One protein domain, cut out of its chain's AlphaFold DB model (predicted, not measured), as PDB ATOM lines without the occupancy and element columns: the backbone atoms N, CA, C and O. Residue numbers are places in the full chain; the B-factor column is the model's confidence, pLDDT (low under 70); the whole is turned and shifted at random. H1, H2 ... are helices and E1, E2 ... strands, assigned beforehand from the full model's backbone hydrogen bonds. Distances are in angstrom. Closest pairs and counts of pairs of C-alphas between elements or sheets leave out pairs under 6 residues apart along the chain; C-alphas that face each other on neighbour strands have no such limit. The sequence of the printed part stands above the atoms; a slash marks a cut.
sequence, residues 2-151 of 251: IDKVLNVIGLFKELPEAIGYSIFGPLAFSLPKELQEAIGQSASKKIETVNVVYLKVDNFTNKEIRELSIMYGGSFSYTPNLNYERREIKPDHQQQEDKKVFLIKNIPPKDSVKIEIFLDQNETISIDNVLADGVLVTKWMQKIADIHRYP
ATOM      1  N   ILE A   2     -64.459 -33.201-110.066       54.72
ATOM      2  CA  ILE A   2     -65.495 -34.131-109.578       54.72
ATOM      3  C   ILE A   2     -65.062 -35.602-109.714       54.72
ATOM      4  O   ILE A   2     -65.204 -36.349-108.757       54.72
ATOM      5  N   ASP A   3     -64.397 -35.986-110.809       53.44
ATOM      6  CA  ASP A   3     -63.898 -37.366-110.986       53.44
ATOM      7  C   ASP A   3     -62.811 -37.762-109.975       53.44
ATOM      8  O   ASP A   3     -62.746 -38.909-109.539       53.44
ATOM      9  N   LYS A   4     -61.986 -36.805-109.527       56.72
ATOM     10  CA  LYS A   4     -60.997 -37.049-108.463       56.72
ATOM     11  C   LYS A   4     -61.682 -37.216-107.102       56.72
ATOM     12  O   LYS A   4     -61.251 -38.045-106.312       56.72
ATOM     13  N   VAL A   5     -62.762 -36.474-106.851       55.69
ATOM     14  CA  VAL A   5     -63.580 -36.606-105.633       55.69
ATOM     15  C   VAL A   5     -64.357 -37.928-105.636       55.69
ATOM     16  O   VAL A   5     -64.409 -38.606-104.615       55.69
ATOM     17  N   LEU A   6     -64.897 -38.346-106.782       59.41
ATOM     18  CA  LEU A   6     -65.593 -39.626-106.939       59.41
ATOM     19  C   LEU A   6     -64.654 -40.825-106.767       59.41
ATOM     20  O   LEU A   6     -65.029 -41.778-106.090       59.41
ATOM     21  N   ASN A   7     -63.421 -40.752-107.277       62.81
ATOM     22  CA  ASN A   7     -62.406 -41.783-107.028       62.81
ATOM     23  C   ASN A   7     -62.038 -41.889-105.543       62.81
ATOM     24  O   ASN A   7     -61.869 -42.988-105.025       62.81
ATOM     25  N   VAL A   8     -61.979 -40.760-104.834       57.66
ATOM     26  CA  VAL A   8     -61.768 -40.750-103.382       57.66
ATOM     27  C   VAL A   8     -62.956 -41.389-102.650       57.66
ATOM     28  O   VAL A   8     -62.750 -42.215-101.770       57.66
ATOM     29  N   ILE A   9     -64.199 -41.095-103.046       57.81
ATOM     30  CA  ILE A   9     -65.405 -41.723-102.468       57.81
ATOM     31  C   ILE A   9     -65.460 -43.234-102.759       57.81
ATOM     32  O   ILE A   9     -65.890 -44.004-101.900       57.81
ATOM     33  N   GLY A  10     -65.011 -43.670-103.939       57.56
ATOM     34  CA  GLY A  10     -64.871 -45.087-104.292       57.56
ATOM     35  C   GLY A  10     -63.902 -45.822-103.365       57.56
ATOM     36  O   GLY A  10     -64.257 -46.862-102.818       57.56
ATOM     37  N   LEU A  11     -62.746 -45.214-103.079       57.53
ATOM     38  CA  LEU A  11     -61.765 -45.739-102.120       57.53
ATOM     39  C   LEU A  11     -62.341 -45.874-100.701       57.53
ATOM     40  O   LEU A  11     -62.026 -46.834-100.005       57.53
ATOM     41  N   PHE A  12     -63.226 -44.963-100.276       56.59
ATOM     42  CA  PHE A  12     -63.894 -45.059 -98.970       56.59
ATOM     43  C   PHE A  12     -64.906 -46.213 -98.876       56.59
ATOM     44  O   PHE A  12     -65.162 -46.693 -97.773       56.59
ATOM     45  N   LYS A  13     -65.481 -46.677 -99.997       57.69
ATOM     46  CA  LYS A  13     -66.401 -47.831-100.016       57.69
ATOM     47  C   LYS A  13     -65.683 -49.178 -99.926       57.69
ATOM     48  O   LYS A  13     -66.297 -50.146 -99.488       57.69
ATOM     49  N   GLU A  14     -64.415 -49.228-100.319       63.00
ATOM     50  CA  GLU A  14     -63.568 -50.426-100.260       63.00
ATOM     51  C   GLU A  14     -62.762 -50.529 -98.959       63.00
ATOM     52  O   GLU A  14     -61.970 -51.457 -98.789       63.00
ATOM     53  N   LEU A  15     -62.939 -49.583 -98.028       67.00
ATOM     54  CA  LEU A  15     -62.216 -49.624 -96.766       67.00
ATOM     55  C   LEU A  15     -62.564 -50.898 -95.986       67.00
ATOM     56  O   LEU A  15     -63.744 -51.244 -95.861       67.00
ATOM     57  N   PRO A  16     -61.546 -51.582 -95.436       76.00
ATOM     58  CA  PRO A  16     -61.769 -52.788 -94.667       76.00
ATOM     59  C   PRO A  16     -62.618 -52.479 -93.434       76.00
ATOM     60  O   PRO A  16     -62.595 -51.375 -92.884       76.00
ATOM     61  N   GLU A  17     -63.387 -53.474 -93.014       84.94
ATOM     62  CA  GLU A  17     -64.348 -53.333 -91.929       84.94
ATOM     63  C   GLU A  17     -63.666 -52.907 -90.616       84.94
ATOM     64  O   GLU A  17     -62.592 -53.385 -90.258       84.94
ATOM     65  N   ALA A  18     -64.292 -51.978 -89.888       90.50
ATOM     66  CA  ALA A  18     -63.779 -51.434 -88.632       90.50
ATOM     67  C   ALA A  18     -64.023 -52.398 -87.457       90.50
ATOM     68  O   ALA A  18     -64.834 -52.130 -86.569       90.50
ATOM     69  N   ILE A  19     -63.335 -53.537 -87.477       93.81
ATOM     70  CA  ILE A  19     -63.348 -54.541 -86.410       93.81
ATOM     71  C   ILE A  19     -61.954 -54.574 -85.792       93.81
ATOM     72  O   ILE A  19     -60.953 -54.649 -86.503       93.81
ATOM     73  N   GLY A  20     -61.877 -54.511 -84.469       94.25
ATOM     74  CA  GLY A  20     -60.598 -54.551 -83.771       94.25
ATOM     75  C   GLY A  20     -60.733 -55.131 -82.380       94.25
ATOM     76  O   GLY A  20     -61.824 -55.195 -81.823       94.25
ATOM     77  N   TYR A  21     -59.617 -55.544 -81.799       95.06
ATOM     78  CA  TYR A  21     -59.561 -56.060 -80.441       95.06
ATOM     79  C   TYR A  21     -58.429 -55.412 -79.650       95.06
ATOM     80  O   TYR A  21     -57.464 -54.898 -80.206       95.06
ATOM     81  N   SER A  22     -58.549 -55.379 -78.333       93.94
ATOM     82  CA  SER A  22     -57.507 -54.866 -77.452       93.94
ATOM     83  C   SER A  22     -57.471 -55.676 -76.177       93.94
ATOM     84  O   SER A  22     -58.518 -55.952 -75.592       93.94
ATOM     85  N   ILE A  23     -56.265 -56.006 -75.739       93.38
ATOM     86  CA  ILE A  23     -56.012 -56.677 -74.469       93.38
ATOM     87  C   ILE A  23     -55.465 -55.627 -73.509       93.38
ATOM     88  O   ILE A  23     -54.577 -54.856 -73.874       93.38
ATOM     89  N   PHE A  24     -55.996 -55.592 -72.296       91.56
ATOM     90  CA  PHE A  24     -55.555 -54.704 -71.234       91.56
ATOM     91  C   PHE A  24     -55.331 -55.498 -69.948       91.56
ATOM     92  O   PHE A  24     -56.205 -56.249 -69.517       91.56
ATOM     93  N   GLY A  25     -54.160 -55.325 -69.339       87.69
ATOM     94  CA  GLY A  25     -53.735 -56.067 -68.154       87.69
ATOM     95  C   GLY A  25     -52.451 -56.877 -68.392       87.69
ATOM     96  O   GLY A  25     -51.779 -56.662 -69.403       87.69
ATOM     97  N   PRO A  26     -52.104 -57.793 -67.471       87.44
ATOM     98  CA  PRO A  26     -52.851 -58.127 -66.257       87.44
ATOM     99  C   PRO A  26     -52.855 -56.976 -65.239       87.44
ATOM    100  O   PRO A  26     -51.832 -56.341 -64.996       87.44
ATOM    101  N   LEU A  27     -54.018 -56.694 -64.657       88.69
ATOM    102  CA  LEU A  27     -54.174 -55.769 -63.535       88.69
ATOM    103  C   LEU A  27     -54.246 -56.576 -62.244       88.69
ATOM    104  O   LEU A  27     -55.120 -57.429 -62.117       88.69
ATOM    105  N   ALA A  28     -53.356 -56.289 -61.299       87.06
ATOM    106  CA  ALA A  28     -53.367 -56.906 -59.981       87.06
ATOM    107  C   ALA A  28     -54.162 -56.032 -59.005       87.06
ATOM    108  O   ALA A  28     -53.802 -54.879 -58.759       87.06
ATOM    109  N   PHE A  29     -55.225 -56.587 -58.433       84.75
ATOM    110  CA  PHE A  29     -56.015 -55.942 -57.390       84.75
ATOM    111  C   PHE A  29     -55.811 -56.668 -56.067       84.75
ATOM    112  O   PHE A  29     -56.004 -57.879 -55.983       84.75
ATOM    113  N   SER A  30     -55.451 -55.934 -55.020       83.88
ATOM    114  CA  SER A  30     -55.509 -56.477 -53.665       83.88
ATOM    115  C   SER A  30     -56.963 -56.622 -53.235       83.88
ATOM    116  O   SER A  30     -57.793 -55.754 -53.519       83.88
ATOM    117  N   LEU A  31     -57.277 -57.704 -52.525       82.19
ATOM    118  CA  LEU A  31     -58.614 -57.874 -51.963       82.19
ATOM    119  C   LEU A  31     -58.909 -56.761 -50.939       82.19
ATOM    120  O   LEU A  31     -58.034 -56.455 -50.125       82.19
ATOM    121  N   PRO A  32     -60.118 -56.174 -50.933       84.12
ATOM    122  CA  PRO A  32     -60.577 -55.295 -49.860       84.12
ATOM    123  C   PRO A  32     -60.412 -55.943 -48.479       84.12
ATOM    124  O   PRO A  32     -60.567 -57.161 -48.343       84.12
ATOM    125  N   LYS A  33     -60.120 -55.141 -47.447       82.44
ATOM    126  CA  LYS A  33     -59.869 -55.643 -46.082       82.44
ATOM    127  C   LYS A  33     -61.068 -56.408 -45.525       82.44
ATOM    128  O   LYS A  33     -60.893 -57.439 -44.892       82.44
ATOM    129  N   GLU A  34     -62.273 -55.951 -45.848       83.31
ATOM    130  CA  GLU A  34     -63.541 -56.565 -45.456       83.31
ATOM    131  C   GLU A  34     -63.654 -57.998 -45.984       83.31
ATOM    132  O   GLU A  34     -64.115 -58.894 -45.279       83.31
ATOM    133  N   LEU A  35     -63.191 -58.230 -47.219       80.00
ATOM    134  CA  LEU A  35     -63.138 -59.567 -47.791       80.00
ATOM    135  C   LEU A  35     -62.025 -60.375 -47.135       80.00
ATOM    136  O   LEU A  35     -62.314 -61.469 -46.676       80.00
ATOM    137  N   GLN A  36     -60.807 -59.840 -47.005       79.31
ATOM    138  CA  GLN A  36     -59.679 -60.532 -46.355       79.31
ATOM    139  C   GLN A  36     -60.023 -61.042 -44.945       79.31
ATOM    140  O   GLN A  36     -59.679 -62.170 -44.585       79.31
ATOM    141  N   GLU A  37     -60.743 -60.235 -44.165       80.94
ATOM    142  CA  GLU A  37     -61.226 -60.591 -42.831       80.94
ATOM    143  C   GLU A  37     -62.310 -61.681 -42.880       80.94
ATOM    144  O   GLU A  37     -62.293 -62.594 -42.053       80.94
ATOM    145  N   ALA A  38     -63.195 -61.655 -43.884       81.19
ATOM    146  CA  ALA A  38     -64.274 -62.632 -44.058       81.19
ATOM    147  C   ALA A  38     -63.801 -64.026 -44.525       81.19
ATOM    148  O   ALA A  38     -64.386 -65.029 -44.121       81.19
ATOM    149  N   ILE A  39     -62.748 -64.118 -45.350       79.88
ATOM    150  CA  ILE A  39     -62.192 -65.405 -45.844       79.88
ATOM    151  C   ILE A  39     -61.220 -66.056 -44.844       79.88
ATOM    152  O   ILE A  39     -60.822 -67.208 -45.020       79.88
ATOM    153  N   GLY A  40     -60.845 -65.335 -43.783       74.25
ATOM    154  CA  GLY A  40     -59.925 -65.793 -42.746       74.25
ATOM    155  C   GLY A  40     -58.443 -65.712 -43.143       74.25
ATOM    156  O   GLY A  40     -58.062 -65.812 -44.311       74.25
ATOM    157  N   GLN A  41     -57.569 -65.575 -42.137       68.88
ATOM    158  CA  GLN A  41     -56.130 -65.302 -42.319       68.88
ATOM    159  C   GLN A  41     -55.384 -66.347 -43.174       68.88
ATOM    160  O   GLN A  41     -54.412 -66.011 -43.849       68.88
ATOM    161  N   SER A  42     -55.830 -67.608 -43.176       65.12
ATOM    162  CA  SER A  42     -55.197 -68.694 -43.941       65.12
ATOM    163  C   SER A  42     -55.492 -68.639 -45.445       65.12
ATOM    164  O   SER A  42     -54.629 -69.004 -46.240       65.12
ATOM    165  N   ALA A  43     -56.689 -68.191 -45.845       65.50
ATOM    166  CA  ALA A  43     -57.050 -68.009 -47.252       65.50
ATOM    167  C   ALA A  43     -56.603 -66.633 -47.767       65.50
ATOM    168  O   ALA A  43     -56.109 -66.530 -48.887       65.50
ATOM    169  N   SER A  44     -56.657 -65.604 -46.913       62.50
ATOM    170  CA  SER A  44     -56.167 -64.260 -47.234       62.50
ATOM    171  C   SER A  44     -54.670 -64.222 -47.564       62.50
ATOM    172  O   SER A  44     -54.272 -63.421 -48.398       62.50
ATOM    173  N   LYS A  45     -53.844 -65.084 -46.953       63.88
ATOM    174  CA  LYS A  45     -52.414 -65.217 -47.305       63.88
ATOM    175  C   LYS A  45     -52.164 -65.949 -48.627       63.88
ATOM    176  O   LYS A  45     -51.063 -65.873 -49.157       63.88
ATOM    177  N   LYS A  46     -53.141 -66.713 -49.130       64.25
ATOM    178  CA  LYS A  46     -53.024 -67.447 -50.402       64.25
ATOM    179  C   LYS A  46     -53.510 -66.623 -51.589       64.25
ATOM    180  O   LYS A  46     -52.953 -66.753 -52.669       64.25
ATOM    181  N   ILE A  47     -54.521 -65.782 -51.385       68.38
ATOM    182  CA  ILE A  47     -55.099 -64.917 -52.416       68.38
ATOM    183  C   ILE A  47     -54.818 -63.467 -52.013       68.38
ATOM    184  O   ILE A  47     -55.708 -62.748 -51.578       68.38
ATOM    185  N   GLU A  48     -53.557 -63.040 -52.075       68.25
ATOM    186  CA  GLU A  48     -53.210 -61.641 -51.767       68.25
ATOM    187  C   GLU A  48     -53.617 -60.691 -52.903       68.25
ATOM    188  O   GLU A  48     -53.998 -59.540 -52.667       68.25
ATOM    189  N   THR A  49     -53.569 -61.186 -54.140       77.38
ATOM    190  CA  THR A  49     -53.861 -60.428 -55.355       77.38
ATOM    191  C   THR A  49     -54.754 -61.225 -56.296       77.38
ATOM    192  O   THR A  49     -54.591 -62.429 -56.475       77.38
ATOM    193  N   VAL A  50     -55.702 -60.527 -56.912       82.00
ATOM    194  CA  VAL A  50     -56.529 -61.030 -58.003       82.00
ATOM    195  C   VAL A  50     -56.034 -60.375 -59.282       82.00
ATOM    196  O   VAL A  50     -56.084 -59.150 -59.409       82.00
ATOM    197  N   ASN A  51     -55.545 -61.183 -60.219       89.06
ATOM    198  CA  ASN A  51     -55.103 -60.697 -61.518       89.06
ATOM    199  C   ASN A  51     -56.268 -60.760 -62.505       89.06
ATOM    200  O   ASN A  51     -56.940 -61.783 -62.613       89.06
ATOM    201  N   VAL A  52     -56.507 -59.679 -63.245       91.06
ATOM    202  CA  VAL A  52     -57.536 -59.633 -64.292       91.06
ATOM    203  C   VAL A  52     -56.945 -59.156 -65.604       91.06
ATOM    204  O   VAL A  52     -56.251 -58.139 -65.660       91.06
ATOM    205  N   VAL A  53     -57.278 -59.866 -66.675       94.31
ATOM    206  CA  VAL A  53     -57.058 -59.438 -68.053       94.31
ATOM    207  C   VAL A  53     -58.403 -59.104 -68.683       94.31
ATOM    208  O   VAL A  53     -59.339 -59.898 -68.651       94.31
ATOM    209  N   TYR A  54     -58.483 -57.920 -69.281       94.31
ATOM    210  CA  TYR A  54     -59.633 -57.474 -70.051       94.31
ATOM    211  C   TYR A  54     -59.325 -57.626 -71.534       94.31
ATOM    212  O   TYR A  54     -58.414 -56.984 -72.057       94.31
ATOM    213  N   LEU A  55     -60.110 -58.434 -72.229       95.06
ATOM    214  CA  LEU A  55     -60.135 -58.475 -73.681       95.06
ATOM    215  C   LEU A  55     -61.391 -57.762 -74.165       95.06
ATOM    216  O   LEU A  55     -62.511 -58.103 -73.798       95.06
ATOM    217  N   LYS A  56     -61.199 -56.764 -75.018       95.12
ATOM    218  CA  LYS A  56     -62.280 -56.060 -75.694       95.12
ATOM    219  C   LYS A  56     -62.229 -56.372 -77.177       95.12
ATOM    220  O   LYS A  56     -61.160 -56.267 -77.772       95.12
ATOM    221  N   VAL A  57     -63.370 -56.693 -77.772       95.94
ATOM    222  CA  VAL A  57     -63.535 -56.786 -79.225       95.94
ATOM    223  C   VAL A  57     -64.612 -55.800 -79.649       95.94
ATOM    224  O   VAL A  57     -65.733 -55.840 -79.149       95.94
ATOM    225  N   ASP A  58     -64.253 -54.881 -80.534       95.31
ATOM    226  CA  ASP A  58     -65.097 -53.797 -81.014       95.31
ATOM    227  C   ASP A  58     -65.625 -54.107 -82.419       95.31
ATOM    228  O   ASP A  58     -64.847 -54.353 -83.344       95.31
ATOM    229  N   ASN A  59     -66.943 -54.013 -82.594       94.94
ATOM    230  CA  ASN A  59     -67.591 -53.981 -83.896       94.94
ATOM    231  C   ASN A  59     -68.037 -52.547 -84.208       94.94
ATOM    232  O   ASN A  59     -69.169 -52.165 -83.923       94.94
ATOM    233  N   PHE A  60     -67.176 -51.736 -84.827       93.81
ATOM    234  CA  PHE A  60     -67.552 -50.384 -85.264       93.81
ATOM    235  C   PHE A  60     -68.250 -50.357 -86.629       93.81
ATOM    236  O   PHE A  60     -68.562 -49.282 -87.148       93.81
ATOM    237  N   THR A  61     -68.517 -51.520 -87.219       91.06
ATOM    238  CA  THR A  61     -69.186 -51.611 -88.514       91.06
ATOM    239  C   THR A  61     -70.688 -51.340 -88.389       91.06
ATOM    240  O   THR A  61     -71.271 -51.315 -87.302       91.06
ATOM    241  N   ASN A  62     -71.341 -51.147 -89.537       89.50
ATOM    242  CA  ASN A  62     -72.802 -51.082 -89.626       89.50
ATOM    243  C   ASN A  62     -73.449 -52.469 -89.798       89.50
ATOM    244  O   ASN A  62     -74.644 -52.543 -90.074       89.50
ATOM    245  N   LYS A  63     -72.675 -53.553 -89.678       91.44
ATOM    246  CA  LYS A  63     -73.145 -54.930 -89.820       91.44
ATOM    247  C   LYS A  63     -73.022 -55.664 -88.491       91.44
ATOM    248  O   LYS A  63     -72.214 -55.314 -87.637       91.44
ATOM    249  N   GLU A  64     -73.854 -56.673 -88.319       92.50
ATOM    250  CA  GLU A  64     -73.702 -57.638 -87.238       92.50
ATOM    251  C   GLU A  64     -72.583 -58.626 -87.585       92.50
ATOM    252  O   GLU A  64     -72.522 -59.084 -88.726       92.50
ATOM    253  N   ILE A  65     -71.739 -58.955 -86.604       93.94
ATOM    254  CA  ILE A  65     -70.815 -60.093 -86.691       93.94
ATOM    255  C   ILE A  65     -71.581 -61.302 -86.164       93.94
ATOM    256  O   ILE A  65     -71.968 -61.331 -84.993       93.94
ATOM    257  N   ARG A  66     -71.832 -62.290 -87.016       94.00
ATOM    258  CA  ARG A  66     -72.627 -63.472 -86.656       94.00
ATOM    259  C   ARG A  66     -71.840 -64.401 -85.752       94.00
ATOM    260  O   ARG A  66     -72.398 -64.949 -84.804       94.00
ATOM    261  N   GLU A  67     -70.551 -64.549 -86.031       95.75
ATOM    262  CA  GLU A  67     -69.650 -65.404 -85.273       95.75
ATOM    263  C   GLU A  67     -68.306 -64.714 -85.044       95.75
ATOM    264  O   GLU A  67     -67.615 -64.315 -85.978       95.75
ATOM    265  N   LEU A  68     -67.910 -64.608 -83.783       95.75
ATOM    266  CA  LEU A  68     -66.585 -64.178 -83.377       95.75
ATOM    267  C   LEU A  68     -65.858 -65.363 -82.741       95.75
ATOM    268  O   LEU A  68     -66.316 -65.909 -81.739       95.75
ATOM    269  N   SER A  69     -64.708 -65.723 -83.306       96.38
ATOM    270  CA  SER A  69     -63.836 -66.779 -82.791       96.38
ATOM    271  C   SER A  69     -62.531 -66.174 -82.284       96.38
ATOM    272  O   SER A  69     -61.769 -65.586 -83.051       96.38
ATOM    273  N   ILE A  70     -62.257 -66.324 -80.993       96.19
ATOM    274  CA  ILE A  70     -61.054 -65.801 -80.336       96.19
ATOM    275  C   ILE A  70     -60.191 -66.986 -79.918       96.19
ATOM    276  O   ILE A  70     -60.563 -67.733 -79.015       96.19
ATOM    277  N   MET A  71     -59.046 -67.148 -80.571       95.81
ATOM    278  CA  MET A  71     -58.048 -68.168 -80.251       95.81
ATOM    279  C   MET A  71     -57.082 -67.615 -79.211       95.81
ATOM    280  O   MET A  71     -56.510 -66.538 -79.411       95.81
ATOM    281  N   TYR A  72     -56.895 -68.344 -78.116       94.38
ATOM    282  CA  TYR A  72     -56.038 -67.915 -77.018       94.38
ATOM    283  C   TYR A  72     -54.968 -68.951 -76.659       94.38
ATOM    284  O   TYR A  72     -55.182 -70.161 -76.720       94.38
ATOM    285  N   GLY A  73     -53.812 -68.454 -76.234       92.06
ATOM    286  CA  GLY A  73     -52.739 -69.220 -75.621       92.06
ATOM    287  C   GLY A  73     -52.772 -69.103 -74.097       92.06
ATOM    288  O   GLY A  73     -53.372 -68.186 -73.538       92.06
ATOM    289  N   GLY A  74     -52.111 -70.041 -73.413       89.69
ATOM    290  CA  GLY A  74     -52.046 -70.076 -71.947       89.69
ATOM    291  C   GLY A  74     -53.154 -70.897 -71.280       89.69
ATOM    292  O   GLY A  74     -53.683 -71.838 -71.887       89.69
ATOM    293  N   SER A  75     -53.440 -70.582 -70.016       88.00
ATOM    294  CA  SER A  75     -54.423 -71.263 -69.163       88.00
ATOM    295  C   SER A  75     -54.967 -70.314 -68.101       88.00
ATOM    296  O   SER A  75     -54.252 -69.425 -67.643       88.00
ATOM    297  N   PHE A  76     -56.211 -70.538 -67.699       88.62
ATOM    298  CA  PHE A  76     -56.863 -69.838 -66.601       88.62
ATOM    299  C   PHE A  76     -57.796 -70.808 -65.873       88.62
ATOM    300  O   PHE A  76     -58.393 -71.681 -66.506       88.62
ATOM    301  N   SER A  77     -57.922 -70.655 -64.559       84.00
ATOM    302  CA  SER A  77     -58.737 -71.551 -63.726       84.00
ATOM    303  C   SER A  77     -60.175 -71.065 -63.536       84.00
ATOM    304  O   SER A  77     -61.061 -71.847 -63.195       84.00
ATOM    305  N   TYR A  78     -60.423 -69.771 -63.741       86.00
ATOM    306  CA  TYR A  78     -61.711 -69.143 -63.462       86.00
ATOM    307  C   TYR A  78     -62.532 -68.935 -64.732       86.00
ATOM    308  O   TYR A  78     -62.006 -68.517 -65.760       86.00
ATOM    309  N   THR A  79     -63.844 -69.163 -64.651       88.69
ATOM    310  CA  THR A  79     -64.755 -68.914 -65.774       88.69
ATOM    311  C   THR A  79     -64.748 -67.427 -66.157       88.69
ATOM    312  O   THR A  79     -65.036 -66.583 -65.301       88.69
ATOM    313  N   PRO A  80     -64.458 -67.083 -67.423       91.12
ATOM    314  CA  PRO A  80     -64.464 -65.703 -67.880       91.12
ATOM    315  C   PRO A  80     -65.852 -65.072 -67.811       91.12
ATOM    316  O   PRO A  80     -66.870 -65.724 -68.054       91.12
ATOM    317  N   ASN A  81     -65.895 -63.773 -67.537       92.50
ATOM    318  CA  ASN A  81     -67.128 -62.997 -67.560       92.50
ATOM    319  C   ASN A  81     -67.245 -62.250 -68.893       92.50
ATOM    320  O   ASN A  81     -66.366 -61.466 -69.246       92.50
ATOM    321  N   LEU A  82     -68.323 -62.494 -69.640       94.00
ATOM    322  CA  LEU A  82     -68.558 -61.892 -70.952       94.00
ATOM    323  C   LEU A  82     -69.771 -60.968 -70.903       94.00
ATOM    324  O   LEU A  82     -70.860 -61.397 -70.521       94.00
ATOM    325  N   ASN A  83     -69.596 -59.721 -71.340       94.25
ATOM    326  CA  ASN A  83     -70.645 -58.701 -71.361       94.25
ATOM    327  C   ASN A  83     -70.560 -57.850 -72.632       94.25
ATOM    328  O   ASN A  83     -69.467 -57.576 -73.131       94.25
ATOM    329  N   TYR A  84     -71.701 -57.383 -73.141       92.69
ATOM    330  CA  TYR A  84     -71.685 -56.294 -74.120       92.69
ATOM    331  C   TYR A  84     -71.356 -54.970 -73.427       92.69
ATOM    332  O   TYR A  84     -71.677 -54.758 -72.261       92.69
ATOM    333  N   GLU A  85     -70.727 -54.044 -74.145       88.81
ATOM    334  CA  GLU A  85     -70.379 -52.738 -73.588       88.81
ATOM    335  C   GLU A  85     -71.600 -51.829 -73.419       88.81
ATOM    336  O   GLU A  85     -71.656 -51.061 -72.461       88.81
ATOM    337  N   ARG A  86     -72.563 -51.890 -74.345       87.75
ATOM    338  CA  ARG A  86     -73.721 -50.981 -74.358       87.75
ATOM    339  C   ARG A  86     -75.014 -51.605 -73.854       87.75
ATOM    340  O   ARG A  86     -76.038 -50.925 -73.842       87.75
ATOM    341  N   ARG A  87     -75.001 -52.892 -73.504       84.44
ATOM    342  CA  ARG A  87     -76.213 -53.648 -73.181       84.44
ATOM    343  C   ARG A  87     -76.024 -54.449 -71.907       84.44
ATOM    344  O   ARG A  87     -74.998 -55.088 -71.723       84.44
ATOM    345  N   GLU A  88     -77.074 -54.500 -71.102       84.44
ATOM    346  CA  GLU A  88     -77.137 -55.286 -69.863       84.44
ATOM    347  C   GLU A  88     -77.578 -56.741 -70.118       84.44
ATOM    348  O   GLU A  88     -78.238 -57.366 -69.294       84.44
ATOM    349  N   ILE A  89     -77.248 -57.285 -71.293       87.31
ATOM    350  CA  ILE A  89     -77.492 -58.690 -71.638       87.31
ATOM    351  C   ILE A  89     -76.158 -59.398 -71.844       87.31
ATOM    352  O   ILE A  89     -75.193 -58.802 -72.324       87.31
ATOM    353  N   LYS A  90     -76.101 -60.681 -71.485       87.69
ATOM    354  CA  LYS A  90     -74.906 -61.495 -71.711       87.69
ATOM    355  C   LYS A  90     -74.839 -61.944 -73.176       87.69
ATOM    356  O   LYS A  90     -75.873 -62.344 -73.716       87.69
ATOM    357  N   PRO A  91     -73.658 -61.903 -73.814       90.06
ATOM    358  CA  PRO A  91     -73.450 -62.507 -75.122       90.06
ATOM    359  C   PRO A  91     -73.705 -64.014 -75.085       90.06
ATOM    360  O   PRO A  91     -73.289 -64.699 -74.143       90.06
ATOM    361  N   ASP A  92     -74.347 -64.530 -76.133       91.19
ATOM    362  CA  ASP A  92     -74.395 -65.971 -76.383       91.19
ATOM    363  C   ASP A  92     -72.983 -66.437 -76.748       91.19
ATOM    364  O   ASP A  92     -72.399 -65.979 -77.736       91.19
ATOM    365  N   HIS A  93     -72.405 -67.295 -75.912       91.38
ATOM    366  CA  HIS A  93     -71.027 -67.728 -76.060       91.38
ATOM    367  C   HIS A  93     -70.848 -69.198 -75.697       91.38
ATOM    368  O   HIS A  93     -71.555 -69.762 -74.863       91.38
ATOM    369  N   GLN A  94     -69.844 -69.806 -76.316       90.88
ATOM    370  CA  GLN A  94     -69.393 -71.154 -76.041       90.88
ATOM    371  C   GLN A  94     -67.871 -71.147 -75.916       90.88
ATOM    372  O   GLN A  94     -67.160 -70.747 -76.838       90.88
ATOM    373  N   GLN A  95     -67.368 -71.620 -74.781       89.31
ATOM    374  CA  GLN A  95     -65.941 -71.839 -74.579       89.31
ATOM    375  C   GLN A  95     -65.596 -73.281 -74.967       89.31
ATOM    376  O   GLN A  95     -66.181 -74.229 -74.446       89.31
ATOM    377  N   GLN A  96     -64.665 -73.449 -75.905       89.62
ATOM    378  CA  GLN A  96     -64.105 -74.749 -76.278       89.62
ATOM    379  C   GLN A  96     -62.695 -74.850 -75.690       89.62
ATOM    380  O   GLN A  96     -61.727 -74.481 -76.353       89.62
ATOM    381  N   GLU A  97     -62.586 -75.323 -74.447       83.81
ATOM    382  CA  GLU A  97     -61.311 -75.409 -73.713       83.81
ATOM    383  C   GLU A  97     -60.269 -76.266 -74.439       83.81
ATOM    384  O   GLU A  97     -59.136 -75.821 -74.611       83.81
ATOM    385  N   ASP A  98     -60.673 -77.422 -74.975       87.12
ATOM    386  CA  ASP A  98     -59.789 -78.333 -75.721       87.12
ATOM    387  C   ASP A  98     -59.130 -77.664 -76.933       87.12
ATOM    388  O   ASP A  98     -58.000 -77.980 -77.304       87.12
ATOM    389  N   LYS A  99     -59.846 -76.729 -77.565       88.12
ATOM    390  CA  LYS A  99     -59.366 -75.991 -78.739       88.12
ATOM    391  C   LYS A  99     -58.806 -74.617 -78.391       88.12
ATOM    392  O   LYS A  99     -58.289 -73.953 -79.282       88.12
ATOM    393  N   LYS A 100     -58.927 -74.192 -77.130       92.19
ATOM    394  CA  LYS A 100     -58.624 -72.841 -76.645       92.19
ATOM    395  C   LYS A 100     -59.271 -71.742 -77.492       92.19
ATOM    396  O   LYS A 100     -58.608 -70.827 -77.985       92.19
ATOM    397  N   VAL A 101     -60.586 -71.858 -77.685       93.25
ATOM    398  CA  VAL A 101     -61.378 -70.890 -78.460       93.25
ATOM    399  C   VAL A 101     -62.573 -70.389 -77.657       93.25
ATOM    400  O   VAL A 101     -63.352 -71.188 -77.134       93.25
ATOM    401  N   PHE A 102     -62.762 -69.070 -77.632       93.00
ATOM    402  CA  PHE A 102     -64.054 -68.468 -77.309       93.00
ATOM    403  C   PHE A 102     -64.844 -68.250 -78.594       93.00
ATOM    404  O   PHE A 102     -64.392 -67.528 -79.482       93.00
ATOM    405  N   LEU A 103     -66.020 -68.865 -78.682       95.12
ATOM    406  CA  LEU A 103     -67.001 -68.594 -79.724       95.12
ATOM    407  C   LEU A 103     -68.074 -67.682 -79.156       95.12
ATOM    408  O   LEU A 103     -68.684 -68.013 -78.143       95.12
ATOM    409  N   ILE A 104     -68.317 -66.552 -79.804       95.00
ATOM    410  CA  ILE A 104     -69.312 -65.566 -79.385       95.00
ATOM    411  C   ILE A 104     -70.204 -65.277 -80.580       95.00
ATOM    412  O   ILE A 104     -69.711 -65.002 -81.674       95.00
ATOM    413  N   LYS A 105     -71.515 -65.356 -80.386       93.94
ATOM    414  CA  LYS A 105     -72.490 -65.181 -81.460       93.94
ATOM    415  C   LYS A 105     -73.125 -63.802 -81.406       93.94
ATOM    416  O   LYS A 105     -73.329 -63.244 -80.329       93.94
ATOM    417  N   ASN A 106     -73.493 -63.304 -82.583       92.25
ATOM    418  CA  ASN A 106     -74.357 -62.138 -82.762       92.25
ATOM    419  C   ASN A 106     -73.836 -60.889 -82.034       92.25
ATOM    420  O   ASN A 106     -74.419 -60.423 -81.054       92.25
ATOM    421  N   ILE A 107     -72.710 -60.337 -82.491       93.44
ATOM    422  CA  ILE A 107     -72.213 -59.043 -82.015       93.44
ATOM    423  C   ILE A 107     -72.874 -57.938 -82.843       93.44
ATOM    424  O   ILE A 107     -72.573 -57.796 -84.034       93.44
ATOM    425  N   PRO A 108     -73.749 -57.122 -82.235       92.88
ATOM    426  CA  PRO A 108     -74.512 -56.117 -82.959       92.88
ATOM    427  C   PRO A 108     -73.622 -55.045 -83.603       92.88
ATOM    428  O   PRO A 108     -72.499 -54.813 -83.143       92.88
ATOM    429  N   PRO A 109     -74.124 -54.342 -84.634       92.44
ATOM    430  CA  PRO A 109     -73.406 -53.225 -85.231       92.44
ATOM    431  C   PRO A 109     -73.166 -52.114 -84.207       92.44
ATOM    432  O   PRO A 109     -74.052 -51.771 -83.418       92.44
ATOM    433  N   LYS A 110     -71.986 -51.496 -84.280       92.19
ATOM    434  CA  LYS A 110     -71.544 -50.411 -83.387       92.19
ATOM    435  C   LYS A 110     -71.552 -50.795 -81.907       92.19
ATOM    436  O   LYS A 110     -71.761 -49.911 -81.075       92.19
ATOM    437  N   ASP A 111     -71.358 -52.063 -81.580       93.25
ATOM    438  CA  ASP A 111     -71.297 -52.563 -80.206       93.25
ATOM    439  C   ASP A 111     -69.986 -53.317 -79.971       93.25
ATOM    440  O   ASP A 111     -69.259 -53.643 -80.911       93.25
ATOM    441  N   SER A 112     -69.677 -53.586 -78.710       93.75
ATOM    442  CA  SER A 112     -68.425 -54.230 -78.326       93.75
ATOM    443  C   SER A 112     -68.676 -55.310 -77.292       93.75
ATOM    444  O   SER A 112     -69.564 -55.180 -76.451       93.75
ATOM    445  N   VAL A 113     -67.864 -56.361 -77.324       95.44
ATOM    446  CA  VAL A 113     -67.857 -57.410 -76.304       95.44
ATOM    447  C   VAL A 113     -66.639 -57.224 -75.414       95.44
ATOM    448  O   VAL A 113     -65.526 -57.006 -75.895       95.44
ATOM    449  N   LYS A 114     -66.861 -57.298 -74.105       95.06
ATOM    450  CA  LYS A 114     -65.841 -57.300 -73.062       95.06
ATOM    451  C   LYS A 114     -65.785 -58.685 -72.443       95.06
ATOM    452  O   LYS A 114     -66.819 -59.249 -72.096       95.06
ATOM    453  N   ILE A 115     -64.577 -59.206 -72.322       94.81
ATOM    454  CA  ILE A 115     -64.263 -60.512 -71.761       94.81
ATOM    455  C   ILE A 115     -63.281 -60.259 -70.625       94.81
ATOM    456  O   ILE A 115     -62.191 -59.733 -70.844       94.81
ATOM    457  N   GLU A 116     -63.686 -60.595 -69.412       94.19
ATOM    458  CA  GLU A 116     -62.897 -60.427 -68.198       94.19
ATOM    459  C   GLU A 116     -62.401 -61.804 -67.775       94.19
ATOM    460  O   GLU A 116     -63.197 -62.715 -67.536       94.19
ATOM    461  N   ILE A 117     -61.085 -61.966 -67.725       93.44
ATOM    462  CA  ILE A 117     -60.432 -63.243 -67.457       93.44
ATOM    463  C   ILE A 117     -59.641 -63.079 -66.169       93.44
ATOM    464  O   ILE A 117     -58.683 -62.305 -66.113       93.44
ATOM    465  N   PHE A 118     -60.075 -63.786 -65.131       90.62
ATOM    466  CA  PHE A 118     -59.409 -63.809 -63.836       90.62
ATOM    467  C   PHE A 118     -58.297 -64.858 -63.874       90.62
ATOM    468  O   PHE A 118     -58.523 -65.987 -64.311       90.62
ATOM    469  N   LEU A 119     -57.102 -64.467 -63.442       87.94
ATOM    470  CA  LEU A 119     -55.893 -65.283 -63.460       87.94
ATOM    471  C   LEU A 119     -55.388 -65.505 -62.034       87.94
ATOM    472  O   LEU A 119     -55.404 -64.588 -61.206       87.94
ATOM    473  N   ASP A 120     -54.888 -66.708 -61.772       83.88
ATOM    474  CA  ASP A 120     -54.064 -66.996 -60.598       83.88
ATOM    475  C   ASP A 120     -52.613 -66.473 -60.775       83.88
ATOM    476  O   ASP A 120     -52.227 -65.995 -61.844       83.88
ATOM    477  N   GLN A 121     -51.779 -66.541 -59.732       76.12
ATOM    478  CA  GLN A 121     -50.426 -65.960 -59.694       76.12
ATOM    479  C   GLN A 121     -49.479 -66.485 -60.787       76.12
ATOM    480  O   GLN A 121     -48.595 -65.751 -61.226       76.12
ATOM    481  N   ASN A 122     -49.667 -67.729 -61.238       78.56
ATOM    482  CA  ASN A 122     -48.820 -68.379 -62.248       78.56
ATOM    483  C   ASN A 122     -49.500 -68.510 -63.620       78.56
ATOM    484  O   ASN A 122     -48.940 -69.114 -64.536       78.56
ATOM    485  N   GLU A 123     -50.712 -67.983 -63.763       86.00
ATOM    486  CA  GLU A 123     -51.489 -68.094 -64.988       86.00
ATOM    487  C   GLU A 123     -51.212 -66.917 -65.917       86.00
ATOM    488  O   GLU A 123     -51.050 -65.769 -65.503       86.00
ATOM    489  N   THR A 124     -51.154 -67.210 -67.211       87.19
ATOM    490  CA  THR A 124     -50.972 -66.202 -68.252       87.19
ATOM    491  C   THR A 124     -51.891 -66.523 -69.414       87.19
ATOM    492  O   THR A 124     -52.212 -67.686 -69.667       87.19
ATOM    493  N   ILE A 125     -52.307 -65.479 -70.125       90.94
ATOM    494  CA  ILE A 125     -53.115 -65.611 -71.328       90.94
ATOM    495  C   ILE A 125     -52.552 -64.726 -72.439       90.94
ATOM    496  O   ILE A 125     -52.187 -63.573 -72.210       90.94
ATOM    497  N   SER A 126     -52.496 -65.275 -73.648       91.44
ATOM    498  CA  SER A 126     -52.221 -64.545 -74.885       91.44
ATOM    499  C   SER A 126     -53.405 -64.697 -75.827       91.44
ATOM    500  O   SER A 126     -54.088 -65.715 -75.802       91.44
ATOM    501  N   ILE A 127     -53.665 -63.700 -76.669       92.44
ATOM    502  CA  ILE A 127     -54.620 -63.851 -77.771       92.44
ATOM    503  C   ILE A 127     -53.810 -64.010 -79.039       92.44
ATOM    504  O   ILE A 127     -53.062 -63.107 -79.417       92.44
ATOM    505  N   ASP A 128     -53.965 -65.163 -79.671       92.12
ATOM    506  CA  ASP A 128     -53.162 -65.539 -80.824       92.12
ATOM    507  C   ASP A 128     -53.806 -64.984 -82.093       92.12
ATOM    508  O   ASP A 128     -53.156 -64.291 -82.871       92.12
ATOM    509  N   ASN A 129     -55.107 -65.238 -82.273       93.69
ATOM    510  CA  ASN A 129     -55.874 -64.777 -83.426       93.69
ATOM    511  C   ASN A 129     -57.318 -64.448 -83.046       93.69
ATOM    512  O   ASN A 129     -57.922 -65.094 -82.190       93.69
ATOM    513  N   VAL A 130     -57.894 -63.480 -83.756       95.31
ATOM    514  CA  VAL A 130     -59.318 -63.140 -83.676       95.31
ATOM    515  C   VAL A 130     -59.905 -63.211 -85.081       95.31
ATOM    516  O   VAL A 130     -59.392 -62.577 -86.004       95.31
ATOM    517  N   LEU A 131     -60.966 -63.994 -85.244       95.50
ATOM    518  CA  LEU A 131     -61.698 -64.163 -86.495       95.50
ATOM    519  C   LEU A 131     -63.107 -63.596 -86.320       95.50
ATOM    520  O   LEU A 131     -63.804 -63.978 -85.383       95.50
ATOM    521  N   ALA A 132     -63.533 -62.732 -87.233       94.19
ATOM    522  CA  ALA A 132     -64.904 -62.247 -87.338       94.19
ATOM    523  C   ALA A 132     -65.536 -62.831 -88.606       94.19
ATOM    524  O   ALA A 132     -64.990 -62.673 -89.696       94.19
ATOM    525  N   ASP A 133     -66.644 -63.556 -88.458       92.44
ATOM    526  CA  ASP A 133     -67.337 -64.286 -89.528       92.44
ATOM    527  C   ASP A 133     -66.395 -65.181 -90.358       92.44
ATOM    528  O   ASP A 133     -66.469 -65.253 -91.586       92.44
ATOM    529  N   GLY A 134     -65.459 -65.846 -89.673       90.50
ATOM    530  CA  GLY A 134     -64.441 -66.707 -90.286       90.50
ATOM    531  C   GLY A 134     -63.274 -65.964 -90.952       90.50
ATOM    532  O   GLY A 134     -62.353 -66.611 -91.448       90.50
ATOM    533  N   VAL A 135     -63.265 -64.627 -90.943       92.25
ATOM    534  CA  VAL A 135     -62.202 -63.793 -91.521       92.25
ATOM    535  C   VAL A 135     -61.277 -63.269 -90.427       92.25
ATOM    536  O   VAL A 135     -61.725 -62.742 -89.413       92.25
ATOM    537  N   LEU A 136     -59.963 -63.382 -90.637       94.25
ATOM    538  CA  LEU A 136     -58.962 -62.884 -89.690       94.25
ATOM    539  C   LEU A 136     -59.034 -61.360 -89.568       94.25
ATOM    540  O   LEU A 136     -58.935 -60.647 -90.569       94.25
ATOM    541  N   VAL A 137     -59.127 -60.858 -88.335       93.81
ATOM    542  CA  VAL A 137     -59.032 -59.424 -88.054       93.81
ATOM    543  C   VAL A 137     -57.627 -58.948 -88.413       93.81
ATOM    544  O   VAL A 137     -56.634 -59.295 -87.774       93.81
ATOM    545  N   THR A 138     -57.529 -58.160 -89.482       92.88
ATOM    546  CA  THR A 138     -56.239 -57.705 -90.008       92.88
ATOM    547  C   THR A 138     -55.717 -56.472 -89.270       92.88
ATOM    548  O   THR A 138     -56.469 -55.703 -88.671       92.88
ATOM    549  N   LYS A 139     -54.413 -56.197 -89.406       90.88
ATOM    550  CA  LYS A 139     -53.784 -54.972 -88.872       90.88
ATOM    551  C   LYS A 139     -54.444 -53.681 -89.376       90.88
ATOM    552  O   LYS A 139     -54.416 -52.673 -88.676       90.88
ATOM    553  N   TRP A 140     -55.003 -53.684 -90.587       88.88
ATOM    554  CA  TRP A 140     -55.693 -52.518 -91.141       88.88
ATOM    555  C   TRP A 140     -57.060 -52.304 -90.495       88.88
ATOM    556  O   TRP A 140     -57.349 -51.185 -90.081       88.88
ATOM    557  N   MET A 141     -57.848 -53.372 -90.338       92.25
ATOM    558  CA  MET A 141     -59.122 -53.334 -89.609       92.25
ATOM    559  C   MET A 141     -58.907 -52.833 -88.177       92.25
ATOM    560  O   MET A 141     -59.581 -51.905 -87.736       92.25
ATOM    561  N   GLN A 142     -57.864 -53.347 -87.517       92.94
ATOM    562  CA  GLN A 142     -57.444 -52.922 -86.186       92.94
ATOM    563  C   GLN A 142     -57.129 -51.421 -86.118       92.94
ATOM    564  O   GLN A 142     -57.649 -50.727 -85.251       92.94
ATOM    565  N   LYS A 143     -56.328 -50.890 -87.053       90.56
ATOM    566  CA  LYS A 143     -56.004 -49.452 -87.099       90.56
ATOM    567  C   LYS A 143     -57.243 -48.581 -87.291       90.56
ATOM    568  O   LYS A 143     -57.346 -47.522 -86.677       90.56
ATOM    569  N   ILE A 144     -58.174 -49.007 -88.143       90.81
ATOM    570  CA  ILE A 144     -59.433 -48.283 -88.356       90.81
ATOM    571  C   ILE A 144     -60.274 -48.326 -87.075       90.81
ATOM    572  O   ILE A 144     -60.782 -47.292 -86.640       90.81
ATOM    573  N   ALA A 145     -60.366 -49.487 -86.424       92.44
ATOM    574  CA  ALA A 145     -61.034 -49.620 -85.136       92.44
ATOM    575  C   ALA A 145     -60.390 -48.730 -84.057       92.44
ATOM    576  O   ALA A 145     -61.112 -48.094 -83.294       92.44
ATOM    577  N   ASP A 146     -59.062 -48.592 -84.029       90.94
ATOM    578  CA  ASP A 146     -58.358 -47.708 -83.092       90.94
ATOM    579  C   ASP A 146     -58.675 -46.220 -83.339       90.94
ATOM    580  O   ASP A 146     -58.854 -45.461 -82.383       90.94
ATOM    581  N   ILE A 147     -58.821 -45.799 -84.602       90.25
ATOM    582  CA  ILE A 147     -59.280 -44.442 -84.959       90.25
ATOM    583  C   ILE A 147     -60.699 -44.197 -84.428       90.25
ATOM    584  O   ILE A 147     -60.970 -43.134 -83.867       90.25
ATOM    585  N   HIS A 148     -61.593 -45.181 -84.561       89.75
ATOM    586  CA  HIS A 148     -62.946 -45.106 -84.004       89.75
ATOM    587  C   HIS A 148     -62.960 -45.127 -82.472       89.75
ATOM    588  O   HIS A 148     -63.780 -44.437 -81.865       89.75
ATOM    589  N   ARG A 149     -62.044 -45.871 -81.843       89.31
ATOM    590  CA  ARG A 149     -61.898 -45.947 -80.384       89.31
ATOM    591  C   ARG A 149     -61.389 -44.627 -79.800       89.31
ATOM    592  O   ARG A 149     -61.861 -44.211 -78.743       89.31
ATOM    593  N   TYR A 150     -60.479 -43.940 -80.494       89.50
ATOM    594  CA  TYR A 150     -59.879 -42.689 -80.029       89.50
ATOM    595  C   TYR A 150     -59.881 -41.571 -81.087       89.50
ATOM    596  O   TYR A 150     -58.820 -41.125 -81.543       89.50
ATOM    597  N   PRO A 151     -61.057 -41.013 -81.423       86.81
ATOM    598  CA  PRO A 151     -61.177 -40.027 -82.497       86.81
ATOM    599  C   PRO A 151     -60.372 -38.747 -82.225       86.81
ATOM    600  O   PRO A 151     -59.836 -38.137 -83.149       86.81
TER     601      PRO A 151
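This is residues 2 to 151 of the 251 residues of an uncharacterized protein of Gammaproteobacteria bacterium SG8_11 (UniProt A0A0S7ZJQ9). The core is a sandwich of two strongly twisted sheets of four strands each, only partly face to face; the long strands E1 and E2 run on past it to the small helices H2 and H3 at one end, while residues 2 to 14, with H1, stick out at the opposite end. H4 packs on edge strand E1. The 150 printed residues include four named helices and eight named strands, in the order H1 E1 H2 H3 E2 E3 E4 E5 E6 E7 E8 H4; both sheets, E1 E2 E7 E4 and E5 E6 E3 E8, are antiparallel, and the class is mixed. The whole is loose, with a radius of gyration of the C-alphas of 19.1 A, and spans 75 by 33 by 27 A.

H1, residues 2 to 13, stands free. E1, residues 19 to 30, is the antiparallel neighbour of E2, residues 49 to 59, with N 22 and O 56 2.8 A apart. H2, residues 33 to 39, and H3, residues 41 to 44, only just touch, with 3 pairs of C-alphas within 8 A, and only at the corner; their closest C-alphas are those of Gln 36 and Ser 44, 5.2 A. E7, residues 111 to 119, is antiparallel to E2, with N 55 and O 115 at 2.8 A, and to edge strand E4, residues 81 to 84, with N 83 and O 114 at 2.9 A. In the other sheet, E5, residues 93 to 96, and E6, residues 101 to 107, form a hairpin, with N 94 and O 103 at 2.8 A. E3, residues 65 to 74, is antiparallel to E6, with N 70 and O 102 at 2.9 A, and to E8, residues 125 to 132, with N 71 and O 129 at 2.8 A. E8 bends by 57 degrees at residue 128. The facing parts of the sandwich, two sheets face to face, are 10.7 A centre to centre, with strands at 31 degrees. H4, residues 139 to 149, makes two layers with the first sheet, a helix on one face: it lies over E1 at a height over the sheet of 4.9 A and stands up from it by 47 degrees; the C-alphas of Gly 20 and Gln 142 are closest, 4.3 A. Each O i to N i+4 pair is within hydrogen-bond range in H1, H2 and H4; H3 is too short for one.

H1 begins at C-alpha 2 (-65.495, -34.131, -109.578) and measures 16.7 A. E1 measures 33.7 A, ending at C-alpha 30 (-55.509, -56.477, -53.665); E2 measures 32.3 A, E7 26.1 A and E3 25.9 A. H4 ends at C-alpha 149 (-61.898, -45.947, -80.384).

The farthest C-alphas, those of Ile 2 and Ser 42, are 74.9 A apart. The printed part has no cut and no long link. Confidence is low, pLDDT under 70, at residues 2 to 15 and 41 to 48.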